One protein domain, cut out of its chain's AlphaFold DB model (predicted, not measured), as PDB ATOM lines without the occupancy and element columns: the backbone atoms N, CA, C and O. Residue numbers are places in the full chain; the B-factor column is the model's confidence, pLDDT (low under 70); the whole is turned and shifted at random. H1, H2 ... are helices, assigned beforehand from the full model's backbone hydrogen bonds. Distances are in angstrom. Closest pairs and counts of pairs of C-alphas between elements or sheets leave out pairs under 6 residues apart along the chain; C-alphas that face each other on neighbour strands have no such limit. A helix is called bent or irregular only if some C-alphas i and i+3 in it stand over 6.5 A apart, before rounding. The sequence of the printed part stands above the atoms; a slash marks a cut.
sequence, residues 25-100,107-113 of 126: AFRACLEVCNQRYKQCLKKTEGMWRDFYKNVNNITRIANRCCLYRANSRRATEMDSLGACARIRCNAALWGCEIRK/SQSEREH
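This is residues 25 to 100 and 107 to 113 of the 126 residues of the protein "Expressed conserved protein" of Echinococcus multilocularis (UniProt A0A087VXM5). H1 and H2 form a splayed helical hairpin; short H3 lies beyond the last residues of H2, alongside H1, and small H4 crosses the other end of H2. The printed part has 83 residues with four named helices, H1 to H4, and no named strand: all helix. It is elongated, 43 by 25 by 19 A, and only just loose, close to compact, with a radius of gyration of the C-alphas of 14.3 A.

H1, residues 25 to 44, begins at C-alpha 25 (-26.812, 51.883, 16.108) and spans 29.9 A. H2, residues 51 to 67, spans 21.2 A and is irregular: C-alphas 53 and 56 are 8.0 A apart. H3 is residues 81 to 89. H4, residues 108 to 113, ends at C-alpha 113 (9.459, 49.565, -4.652).

H2, the hub, touches H1 at a steep tilt of 44 degrees, opposite ways; the closest C-alphas, of Cys 40 and Cys 65, are 5.7 A apart. H3 touches H1, closest C-alphas Cys 33 and Leu 81, 5.6 A. Every O i to N i+4 pair is within hydrogen-bond range in H3 and H4, 11 of 16 in H1, 11 of 13 in H2.

Residues 101 to 106 are not printed; C-alphas 100 and 107 are 12.2 A apart. The link H2 to H3 is long. No printed residue is under 70 in pLDDT.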
ATOM      1  N   ALA A  25     -26.031  52.967  16.702       92.06
ATOM      2  CA  ALA A  25     -26.812  51.883  16.108       92.06
ATOM      3  C   ALA A  25     -26.341  51.567  14.679       92.06
ATOM      4  O   ALA A  25     -26.111  50.405  14.341       92.06
ATOM      5  N   PHE A  26     -26.089  52.599  13.876       92.94
ATOM      6  CA  PHE A  26     -25.558  52.463  12.526       92.94
ATOM      7  C   PHE A  26     -24.190  51.764  12.502       92.94
ATOM      8  O   PHE A  26     -23.990  50.802  11.758       92.94
ATOM      9  N   ARG A  27     -23.255  52.184  13.368       94.69
ATOM     10  CA  ARG A  27     -21.939  51.534  13.509       94.69
ATOM     11  C   ARG A  27     -22.062  50.073  13.935       94.69
ATOM     12  O   ARG A  27     -21.362  49.227  13.388       94.69
ATOM     13  N   ALA A  28     -22.960  49.772  14.873       96.00
ATOM     14  CA  ALA A  28     -23.208  48.399  15.305       96.00
ATOM     15  C   ALA A  28     -23.764  47.531  14.161       96.00
ATOM     16  O   ALA A  28     -23.340  46.386  14.001       96.00
ATOM     17  N   CYS A  29     -24.651  48.083  13.325       96.00
ATOM     18  CA  CYS A  29     -25.139  47.403  12.127       96.00
ATOM     19  C   CYS A  29     -24.001  47.104  11.141       96.00
ATOM     20  O   CYS A  29     -23.842  45.961  10.702       96.00
ATOM     21  N   LEU A  30     -23.176  48.113  10.831       95.50
ATOM     22  CA  LEU A  30     -22.043  47.959   9.920       95.50
ATOM     23  C   LEU A  30     -21.015  46.950  10.429       95.50
ATOM     24  O   LEU A  30     -20.428  46.245   9.608       95.50
ATOM     25  N   GLU A  31     -20.814  46.830  11.743       96.25
ATOM     26  CA  GLU A  31     -19.837  45.883  12.287       96.25
ATOM     27  C   GLU A  31     -20.174  44.434  11.910       96.25
ATOM     28  O   GLU A  31     -19.277  43.670  11.559       96.25
ATOM     29  N   VAL A  32     -21.459  44.064  11.851       95.88
ATOM     30  CA  VAL A  32     -21.875  42.730  11.379       95.88
ATOM     31  C   VAL A  32     -21.426  42.486   9.934       95.88
ATOM     32  O   VAL A  32     -20.903  41.417   9.606       95.88
ATOM     33  N   CYS A  33     -21.587  43.484   9.066       96.62
ATOM     34  CA  CYS A  33     -21.137  43.409   7.678       96.62
ATOM     35  C   CYS A  33     -19.600  43.406   7.573       96.62
ATOM     36  O   CYS A  33     -19.032  42.665   6.769       96.62
ATOM     37  N   ASN A  34     -18.920  44.167   8.432       95.31
ATOM     38  CA  ASN A  34     -17.462  44.223   8.516       95.31
ATOM     39  C   ASN A  34     -16.846  42.889   8.940       95.31
ATOM     40  O   ASN A  34     -15.801  42.508   8.418       95.31
ATOM     41  N   GLN A  35     -17.478  42.145   9.847       95.94
ATOM     42  CA  GLN A  35     -16.998  40.814  10.227       95.94
ATOM     43  C   GLN A  35     -17.008  39.850   9.034       95.94
ATOM     44  O   GLN A  35     -16.035  39.130   8.807       95.94
ATOM     45  N   ARG A  36     -18.050  39.900   8.196       92.81
ATOM     46  CA  ARG A  36     -18.103  39.130   6.938       92.81
ATOM     47  C   ARG A  36     -17.031  39.586   5.949       92.81
ATOM     48  O   ARG A  36     -16.387  38.757   5.310       92.81
ATOM     49  N   TYR A  37     -16.799  40.894   5.854       95.19
ATOM     50  CA  TYR A  37     -15.727  41.446   5.032       95.19
ATOM     51  C   TYR A  37     -14.345  40.947   5.482       95.19
ATOM     52  O   TYR A  37     -13.597  40.428   4.655       95.19
ATOM     53  N   LYS A  38     -14.046  40.991   6.788       94.62
ATOM     54  CA  LYS A  38     -12.814  40.440   7.384       94.62
ATOM     55  C   LYS A  38     -12.646  38.953   7.060       94.62
ATOM     56  O   LYS A  38     -11.561  38.531   6.678       94.62
ATOM     57  N   GLN A  39     -13.719  38.165   7.148       96.12
ATOM     58  CA  GLN A  39     -13.690  36.749   6.761       96.12
ATOM     59  C   GLN A  39     -13.402  36.557   5.266       96.12
ATOM     60  O   GLN A  39     -12.600  35.700   4.905       96.12
ATOM     61  N   CYS A  40     -14.011  37.358   4.390       96.31
ATOM     62  CA  CYS A  40     -13.743  37.298   2.953       96.31
ATOM     63  C   CYS A  40     -12.291  37.682   2.623       96.31
ATOM     64  O   CYS A  40     -11.666  37.038   1.776       96.31
ATOM     65  N   LEU A  41     -11.743  38.680   3.324       95.38
ATOM     66  CA  LEU A  41     -10.362  39.133   3.173       95.38
ATOM     67  C   LEU A  41      -9.319  38.097   3.598       95.38
ATOM     68  O   LEU A  41      -8.180  38.220   3.173       95.38
ATOM     69  N   LYS A  42      -9.677  37.027   4.320       96.44
ATOM     70  CA  LYS A  42      -8.731  35.929   4.592       96.44
ATOM     71  C   LYS A  42      -8.135  35.311   3.324       96.44
ATOM     72  O   LYS A  42      -7.048  34.754   3.345       96.44
ATOM     73  N   LYS A  43      -8.797  35.478   2.174       96.00
ATOM     74  CA  LYS A  43      -8.277  35.092   0.850       96.00
ATOM     75  C   LYS A  43      -6.994  35.827   0.441       96.00
ATOM     76  O   LYS A  43      -6.370  35.412  -0.529       96.00
ATOM     77  N   THR A  44      -6.633  36.916   1.118       94.94
ATOM     78  CA  THR A  44      -5.374  37.642   0.909       94.94
ATOM     79  C   THR A  44      -4.317  37.323   1.971       94.94
ATOM     80  O   THR A  44      -3.240  37.921   1.949       94.94
ATOM     81  N   GLU A  45      -4.580  36.390   2.896       92.62
ATOM     82  CA  GLU A  45      -3.579  35.937   3.869       92.62
ATOM     83  C   GLU A  45      -2.303  35.464   3.152       92.62
ATOM     84  O   GLU A  45      -2.345  34.849   2.087       92.62
ATOM     85  N   GLY A  46      -1.147  35.837   3.700       90.56
ATOM     86  CA  GLY A  46       0.165  35.589   3.092       90.56
ATOM     87  C   GLY A  46       0.571  36.567   1.979       90.56
ATOM     88  O   GLY A  46       1.762  36.804   1.804       90.56
ATOM     89  N   MET A  47      -0.372  37.213   1.283       93.06
ATOM     90  CA  MET A  47      -0.056  38.158   0.196       93.06
ATOM     91  C   MET A  47       0.461  39.508   0.708       93.06
ATOM     92  O   MET A  47       1.226  40.185   0.025       93.06
ATOM     93  N   TRP A  48       0.048  39.907   1.915       89.06
ATOM     94  CA  TRP A  48       0.367  41.217   2.497       89.06
ATOM     95  C   TRP A  48       1.853  41.431   2.791       89.06
ATOM     96  O   TRP A  48       2.322  42.568   2.748       89.06
ATOM     97  N   ARG A  49       2.596  40.352   3.073       87.62
ATOM     98  CA  ARG A  49       4.043  40.424   3.322       87.62
ATOM     99  C   ARG A  49       4.769  40.975   2.094       87.62
ATOM    100  O   ARG A  49       5.546  41.921   2.199       87.62
ATOM    101  N   ASP A  50       4.428  40.438   0.930       89.69
ATOM    102  CA  ASP A  50       4.996  40.808  -0.364       89.69
ATOM    103  C   ASP A  50       4.005  41.694  -1.140       89.69
ATOM    104  O   ASP A  50       3.642  41.406  -2.283       89.69
ATOM    105  N   PHE A  51       3.504  42.745  -0.473       89.88
ATOM    106  CA  PHE A  51       2.390  43.574  -0.944       89.88
ATOM    107  C   PHE A  51       2.581  44.098  -2.363       89.88
ATOM    108  O   PHE A  51       1.691  43.906  -3.180       89.88
ATOM    109  N   TYR A  52       3.728  44.696  -2.687       89.75
ATOM    110  CA  TYR A  52       3.952  45.293  -4.009       89.75
ATOM    111  C   TYR A  52       3.958  44.246  -5.128       89.75
ATOM    112  O   TYR A  52       3.412  44.480  -6.202       89.75
ATOM    113  N   LYS A  53       4.434  43.027  -4.838       91.88
ATOM    114  CA  LYS A  53       4.351  41.886  -5.767       91.88
ATOM    115  C   LYS A  53       2.920  41.361  -5.926       91.88
ATOM    116  O   LYS A  53       2.590  40.755  -6.941       91.88
ATOM    117  N   ASN A  54       2.057  41.594  -4.938       94.00
ATOM    118  CA  ASN A  54       0.703  41.043  -4.878       94.00
ATOM    119  C   ASN A  54      -0.415  42.089  -4.979       94.00
ATOM    120  O   ASN A  54      -1.588  41.716  -4.907       94.00
ATOM    121  N   VAL A  55      -0.100  43.373  -5.165       92.25
ATOM    122  CA  VAL A  55      -1.057  44.480  -5.012       92.25
ATOM    123  C   VAL A  55      -2.264  44.322  -5.934       92.25
ATOM    124  O   VAL A  55      -3.399  44.524  -5.504       92.25
ATOM    125  N   ASN A  56      -2.052  43.833  -7.155       94.00
ATOM    126  CA  ASN A  56      -3.120  43.562  -8.118       94.00
ATOM    127  C   ASN A  56      -4.059  42.439  -7.645       94.00
ATOM    128  O   ASN A  56      -5.284  42.554  -7.743       94.00
ATOM    129  N   ASN A  57      -3.503  41.365  -7.080       96.12
ATOM    130  CA  ASN A  57      -4.281  40.247  -6.543       96.12
ATOM    131  C   ASN A  57      -5.058  40.655  -5.291       96.12
ATOM    132  O   ASN A  57      -6.262  40.391  -5.209       96.12
ATOM    133  N   ILE A  58      -4.393  41.345  -4.363       95.00
ATOM    134  CA  ILE A  58      -5.002  41.891  -3.146       95.00
ATOM    135  C   ILE A  58      -6.154  42.818  -3.528       95.00
ATOM    136  O   ILE A  58      -7.272  42.632  -3.048       95.00
ATOM    137  N   THR A  59      -5.913  43.748  -4.453       94.00
ATOM    138  CA  THR A  59      -6.912  44.718  -4.913       94.00
ATOM    139  C   THR A  59      -8.121  44.044  -5.529       94.00
ATOM    140  O   THR A  59      -9.258  44.346  -5.164       94.00
ATOM    141  N   ARG A  60      -7.907  43.064  -6.409       95.19
ATOM    142  CA  ARG A  60      -8.995  42.295  -7.019       95.19
ATOM    143  C   ARG A  60      -9.844  41.567  -5.975       95.19
ATOM    144  O   ARG A  60     -11.073  41.594  -6.057       95.19
ATOM    145  N   ILE A  61      -9.208  40.912  -5.003       96.44
ATOM    146  CA  ILE A  61      -9.906  40.158  -3.955       96.44
ATOM    147  C   ILE A  61     -10.675  41.106  -3.034       96.44
ATOM    148  O   ILE A  61     -11.868  40.900  -2.816       96.44
ATOM    149  N   ALA A  62     -10.024  42.157  -2.539       95.19
ATOM    150  CA  ALA A  62     -10.629  43.131  -1.642       95.19
ATOM    151  C   ALA A  62     -11.805  43.861  -2.304       95.19
ATOM    152  O   ALA A  62     -12.886  43.910  -1.718       95.19
ATOM    153  N   ASN A  63     -11.669  44.304  -3.558       94.44
ATOM    154  CA  ASN A  63     -12.778  44.910  -4.301       94.44
ATOM    155  C   ASN A  63     -13.956  43.950  -4.469       94.44
ATOM    156  O   ASN A  63     -15.109  44.358  -4.318       94.44
ATOM    157  N   ARG A  64     -13.695  42.660  -4.716       95.44
ATOM    158  CA  ARG A  64     -14.761  41.654  -4.767       95.44
ATOM    159  C   ARG A  64     -15.440  41.496  -3.407       95.44
ATOM    160  O   ARG A  64     -16.660  41.578  -3.335       95.44
ATOM    161  N   CYS A  65     -14.672  41.324  -2.335       96.62
ATOM    162  CA  CYS A  65     -15.207  41.228  -0.974       96.62
ATOM    163  C   CYS A  65     -15.993  42.484  -0.557       96.62
ATOM    164  O   CYS A  65     -16.916  42.403   0.253       96.62
ATOM    165  N   CYS A  66     -15.645  43.638  -1.120       95.94
ATOM    166  CA  CYS A  66     -16.214  44.917  -0.745       95.94
ATOM    167  C   CYS A  66     -17.462  45.309  -1.533       95.94
ATOM    168  O   CYS A  66     -18.447  45.726  -0.933       95.94
ATOM    169  N   LEU A  67     -17.451  45.160  -2.859       95.94
ATOM    170  CA  LEU A  67     -18.476  45.743  -3.732       95.94
ATOM    171  C   LEU A  67     -19.161  44.742  -4.664       95.94
ATOM    172  O   LEU A  67     -20.028  45.143  -5.445       95.94
ATOM    173  N   TYR A  68     -18.828  43.445  -4.605       96.25
ATOM    174  CA  TYR A  68     -19.484  42.453  -5.456       96.25
ATOM    175  C   TYR A  68     -21.009  42.527  -5.304       96.25
ATOM    176  O   TYR A  68     -21.563  42.346  -4.220       96.25
ATOM    177  N   ARG A  69     -21.678  42.850  -6.418       95.50
ATOM    178  CA  ARG A  69     -23.135  43.011  -6.529       95.50
ATOM    179  C   ARG A  69     -23.751  44.058  -5.591       95.50
ATOM    180  O   ARG A  69     -24.969  44.060  -5.460       95.50
ATOM    181  N   ALA A  70     -22.983  44.992  -5.020       94.50
ATOM    182  CA  ALA A  70     -23.494  45.980  -4.059       94.50
ATOM    183  C   ALA A  70     -24.743  46.735  -4.561       94.50
ATOM    184  O   ALA A  70     -25.708  46.890  -3.815       94.50
ATOM    185  N   ASN A  71     -24.784  47.083  -5.852       92.44
ATOM    186  CA  ASN A  71     -25.901  47.804  -6.483       92.44
ATOM    187  C   ASN A  71     -26.922  46.893  -7.197       92.44
ATOM    188  O   ASN A  71     -27.869  47.373  -7.817       92.44
ATOM    189  N   SER A  72     -26.749  45.569  -7.150       94.25
ATOM    190  CA  SER A  72     -27.655  44.635  -7.823       94.25
ATOM    191  C   SER A  72     -28.944  44.450  -7.027       94.25
ATOM    192  O   SER A  72     -28.914  44.159  -5.833       94.25
ATOM    193  N   ARG A  73     -30.093  44.482  -7.711       94.00
ATOM    194  CA  ARG A  73     -31.392  44.123  -7.111       94.00
ATOM    195  C   ARG A  73     -31.462  42.672  -6.632       94.00
ATOM    196  O   ARG A  73     -32.264  42.359  -5.768       94.00
ATOM    197  N   ARG A  74     -30.623  41.794  -7.188       96.44
ATOM    198  CA  ARG A  74     -30.562  40.371  -6.827       96.44
ATOM    199  C   ARG A  74     -29.519  40.077  -5.739       96.44
ATOM    200  O   ARG A  74     -29.220  38.906  -5.511       96.44
ATOM    201  N   ALA A  75     -28.878  41.104  -5.181       96.12
ATOM    202  CA  ALA A  75     -27.826  40.914  -4.193       96.12
ATOM    203  C   ALA A  75     -28.381  40.320  -2.898       96.12
ATOM    204  O   ALA A  75     -29.504  40.624  -2.496       96.12
ATOM    205  N   THR A  76     -27.562  39.519  -2.237       96.56
ATOM    206  CA  THR A  76     -27.803  39.010  -0.887       96.56
ATOM    207  C   THR A  76     -26.826  39.678   0.072       96.56
ATOM    208  O   THR A  76     -25.765  40.158  -0.333       96.56
ATOM    209  N   GLU A  77     -27.131  39.668   1.368       95.38
ATOM    210  CA  GLU A  77     -26.220  40.224   2.376       95.38
ATOM    211  C   GLU A  77     -24.856  39.503   2.461       95.38
ATOM    212  O   GLU A  77     -23.966  39.957   3.180       95.38
ATOM    213  N   MET A  78     -24.705  38.352   1.801       95.19
ATOM    214  CA  MET A  78     -23.482  37.547   1.806       95.19
ATOM    215  C   MET A  78     -22.573  37.836   0.606       95.19
ATOM    216  O   MET A  78     -21.444  37.356   0.577       95.19
ATOM    217  N   ASP A  79     -23.039  38.612  -0.380       96.44
ATOM    218  CA  ASP A  79     -22.276  38.867  -1.606       96.44
ATOM    219  C   ASP A  79     -21.033  39.739  -1.355       96.44
ATOM    220  O   ASP A  79     -19.970  39.483  -1.920       96.44
ATOM    221  N   SER A  80     -21.167  40.789  -0.540       96.50
ATOM    222  CA  SER A  80     -20.092  41.739  -0.235       96.50
ATOM    223  C   SER A  80     -20.443  42.656   0.939       96.50
ATOM    224  O   SER A  80     -21.600  42.724   1.367       96.50
ATOM    225  N   LEU A  81     -19.454  43.417   1.420       97.06
ATOM    226  CA  LEU A  81     -19.654  44.480   2.410       97.06
ATOM    227  C   LEU A  81     -20.738  45.477   1.967       97.06
ATOM    228  O   LEU A  81     -21.653  45.765   2.732       97.06
ATOM    229  N   GLY A  82     -20.676  45.957   0.723       96.62
ATOM    230  CA  GLY A  82     -21.623  46.919   0.159       96.62
ATOM    231  C   GLY A  82     -23.028  46.357  -0.006       96.62
ATOM    232  O   GLY A  82     -23.999  47.056   0.279       96.62
ATOM    233  N   ALA A  83     -23.162  45.085  -0.394       97.12
ATOM    234  CA  ALA A  83     -24.471  44.436  -0.438       97.12
ATOM    235  C   ALA A  83     -25.082  44.311   0.969       97.12
ATOM    236  O   ALA A  83     -26.248  44.651   1.163       97.12
ATOM    237  N   CYS A  84     -24.285  43.894   1.957       97.38
ATOM    238  CA  CYS A  84     -24.715  43.803   3.351       97.38
ATOM    239  C   CYS A  84     -25.112  45.169   3.925       97.38
ATOM    240  O   CYS A  84     -26.209  45.301   4.465       97.38
ATOM    241  N   ALA A  85     -24.267  46.193   3.766       96.81
ATOM    242  CA  ALA A  85     -24.528  47.542   4.263       96.81
ATOM    243  C   ALA A  85     -25.812  48.132   3.663       96.81
ATOM    244  O   ALA A  85     -26.623  48.710   4.390       96.81
ATOM    245  N   ARG A  86     -26.050  47.916   2.363       96.44
ATOM    246  CA  ARG A  86     -27.265  48.389   1.694       96.44
ATOM    247  C   ARG A  86     -28.514  47.686   2.212       96.44
ATOM    248  O   ARG A  86     -29.504  48.354   2.476       96.44
ATOM    249  N   ILE A  87     -28.478  46.359   2.325       96.75
ATOM    250  CA  ILE A  87     -29.653  45.549   2.684       96.75
ATOM    251  C   ILE A  87     -29.977  45.663   4.178       96.75
ATOM    252  O   ILE A  87     -31.144  45.782   4.534       96.75
ATOM    253  N   ARG A  88     -28.962  45.630   5.050       96.06
ATOM    254  CA  ARG A  88     -29.156  45.617   6.510       96.06
ATOM    255  C   ARG A  88     -29.194  46.997   7.137       96.06
ATOM    256  O   ARG A  88     -29.943  47.208   8.081       96.06
ATOM    257  N   CYS A  89     -28.350  47.902   6.652       95.62
ATOM    258  CA  CYS A  89     -28.081  49.180   7.311       95.62
ATOM    259  C   CYS A  89     -28.567  50.381   6.493       95.62
ATOM    260  O   CYS A  89     -28.275  51.512   6.866       95.62
ATOM    261  N   ASN A  90     -29.269  50.149   5.373       94.12
ATOM    262  CA  ASN A  90     -29.736  51.183   4.445       94.12
ATOM    263  C   ASN A  90     -28.629  52.156   3.990       94.12
ATOM    264  O   ASN A  90     -28.890  53.329   3.737       94.12
ATOM    265  N   ALA A  91     -27.389  51.669   3.866       92.75
ATOM    266  CA  ALA A  91     -26.240  52.483   3.483       92.75
ATOM    267  C   ALA A  91     -25.586  51.989   2.192       92.75
ATOM    268  O   ALA A  91     -25.219  50.822   2.060       92.75
ATOM    269  N   ALA A  92     -25.404  52.904   1.242       90.81
ATOM    270  CA  ALA A  92     -24.654  52.647   0.022       90.81
ATOM    271  C   ALA A  92     -23.156  52.895   0.250       90.81
ATOM    272  O   ALA A  92     -22.762  53.926   0.794       90.81
ATOM    273  N   LEU A  93     -22.324  51.957  -0.203       87.12
ATOM    274  CA  LEU A  93     -20.872  52.117  -0.267       87.12
ATOM    275  C   LEU A  93     -20.452  52.401  -1.710       87.12
ATOM    276  O   LEU A  93     -20.947  51.764  -2.639       87.12
ATOM    277  N   TRP A  94     -19.524  53.341  -1.879       78.44
ATOM    278  CA  TRP A  94     -19.120  53.860  -3.191       78.44
ATOM    279  C   TRP A  94     -17.756  53.358  -3.669       78.44
ATOM    280  O   TRP A  94     -17.452  53.445  -4.853       78.44
ATOM    281  N   GLY A  95     -16.934  52.819  -2.770       84.06
ATOM    282  CA  GLY A  95     -15.561  52.442  -3.075       84.06
ATOM    283  C   GLY A  95     -14.957  51.578  -1.979       84.06
ATOM    284  O   GLY A  95     -15.443  51.574  -0.847       84.06
ATOM    285  N   CYS A  96     -13.886  50.869  -2.328       85.88
ATOM    286  CA  CYS A  96     -12.998  50.263  -1.352       85.88
ATOM    287  C   CYS A  96     -11.587  50.777  -1.550       85.88
ATOM    288  O   CYS A  96     -10.978  50.571  -2.596       85.88
ATOM    289  N   GLU A  97     -11.082  51.447  -0.524       86.31
ATOM    290  CA  GLU A  97      -9.713  51.913  -0.497       86.31
ATOM    291  C   GLU A  97      -8.833  50.888   0.218       86.31
ATOM    292  O   GLU A  97      -9.172  50.397   1.297       86.31
ATOM    293  N   ILE A  98      -7.697  50.560  -0.394       84.12
ATOM    294  CA  ILE A  98      -6.731  49.609   0.149       84.12
ATOM    295  C   ILE A  98      -5.451  50.376   0.413       84.12
ATOM    296  O   ILE A  98      -4.774  50.809  -0.514       84.12
ATOM    297  N   ARG A  99      -5.124  50.534   1.693       80.19
ATOM    298  CA  ARG A  99      -3.868  51.128   2.138       80.19
ATOM    299  C   ARG A  99      -3.129  50.116   2.993       80.19
ATOM    300  O   ARG A  99      -3.663  49.670   4.008       80.19
ATOM    301  N   LYS A 100      -1.903  49.770   2.602       78.75
ATOM    302  CA  LYS A 100      -0.970  49.110   3.513       78.75
ATOM    303  C   LYS A 100      -0.387  50.193   4.417       78.75
ATOM    304  O   LYS A 100       0.229  51.131   3.923       78.75
ATOM    305  N   SER A 107       9.660  44.684   4.103       84.44
ATOM    306  CA  SER A 107       9.819  43.492   3.261       84.44
ATOM    307  C   SER A 107      10.686  43.777   2.037       84.44
ATOM    308  O   SER A 107      10.852  44.919   1.613       84.44
ATOM    309  N   GLN A 108      11.239  42.731   1.418       85.88
ATOM    310  CA  GLN A 108      12.064  42.915   0.224       85.88
ATOM    311  C   GLN A 108      11.291  43.599  -0.914       85.88
ATOM    312  O   GLN A 108      11.830  44.502  -1.540       85.88
ATOM    313  N   SER A 109      10.020  43.238  -1.130       85.12
ATOM    314  CA  SER A 109       9.193  43.888  -2.159       85.12
ATOM    315  C   SER A 109       8.998  45.386  -1.926       85.12
ATOM    316  O   SER A 109       8.779  46.131  -2.869       85.12
ATOM    317  N   GLU A 110       9.044  45.820  -0.666       85.19
ATOM    318  CA  GLU A 110       8.889  47.223  -0.292       85.19
ATOM    319  C   GLU A 110      10.206  47.980  -0.447       85.19
ATOM    320  O   GLU A 110      10.197  49.082  -0.976       85.19
ATOM    321  N   ARG A 111      11.345  47.355  -0.115       86.38
ATOM    322  CA  ARG A 111      12.669  47.896  -0.467       86.38
ATOM    323  C   ARG A 111      12.818  48.106  -1.976       86.38
ATOM    324  O   ARG A 111      13.281  49.155  -2.392       86.38
ATOM    325  N   GLU A 112      12.417  47.112  -2.770       88.44
ATOM    326  CA  GLU A 112      12.460  47.177  -4.237       88.44
ATOM    327  C   GLU A 112      11.587  48.324  -4.774       88.44
ATOM    328  O   GLU A 112      12.038  49.083  -5.625       88.44
ATOM    329  N   HIS A 113      10.368  48.487  -4.245       86.19
ATOM    330  CA  HIS A 113       9.459  49.565  -4.652       86.19
ATOM    331  C   HIS A 113       9.989  50.956  -4.281       86.19
ATOM    332  O   HIS A 113       9.958  51.857  -5.110       86.19
TER     333      HIS A 113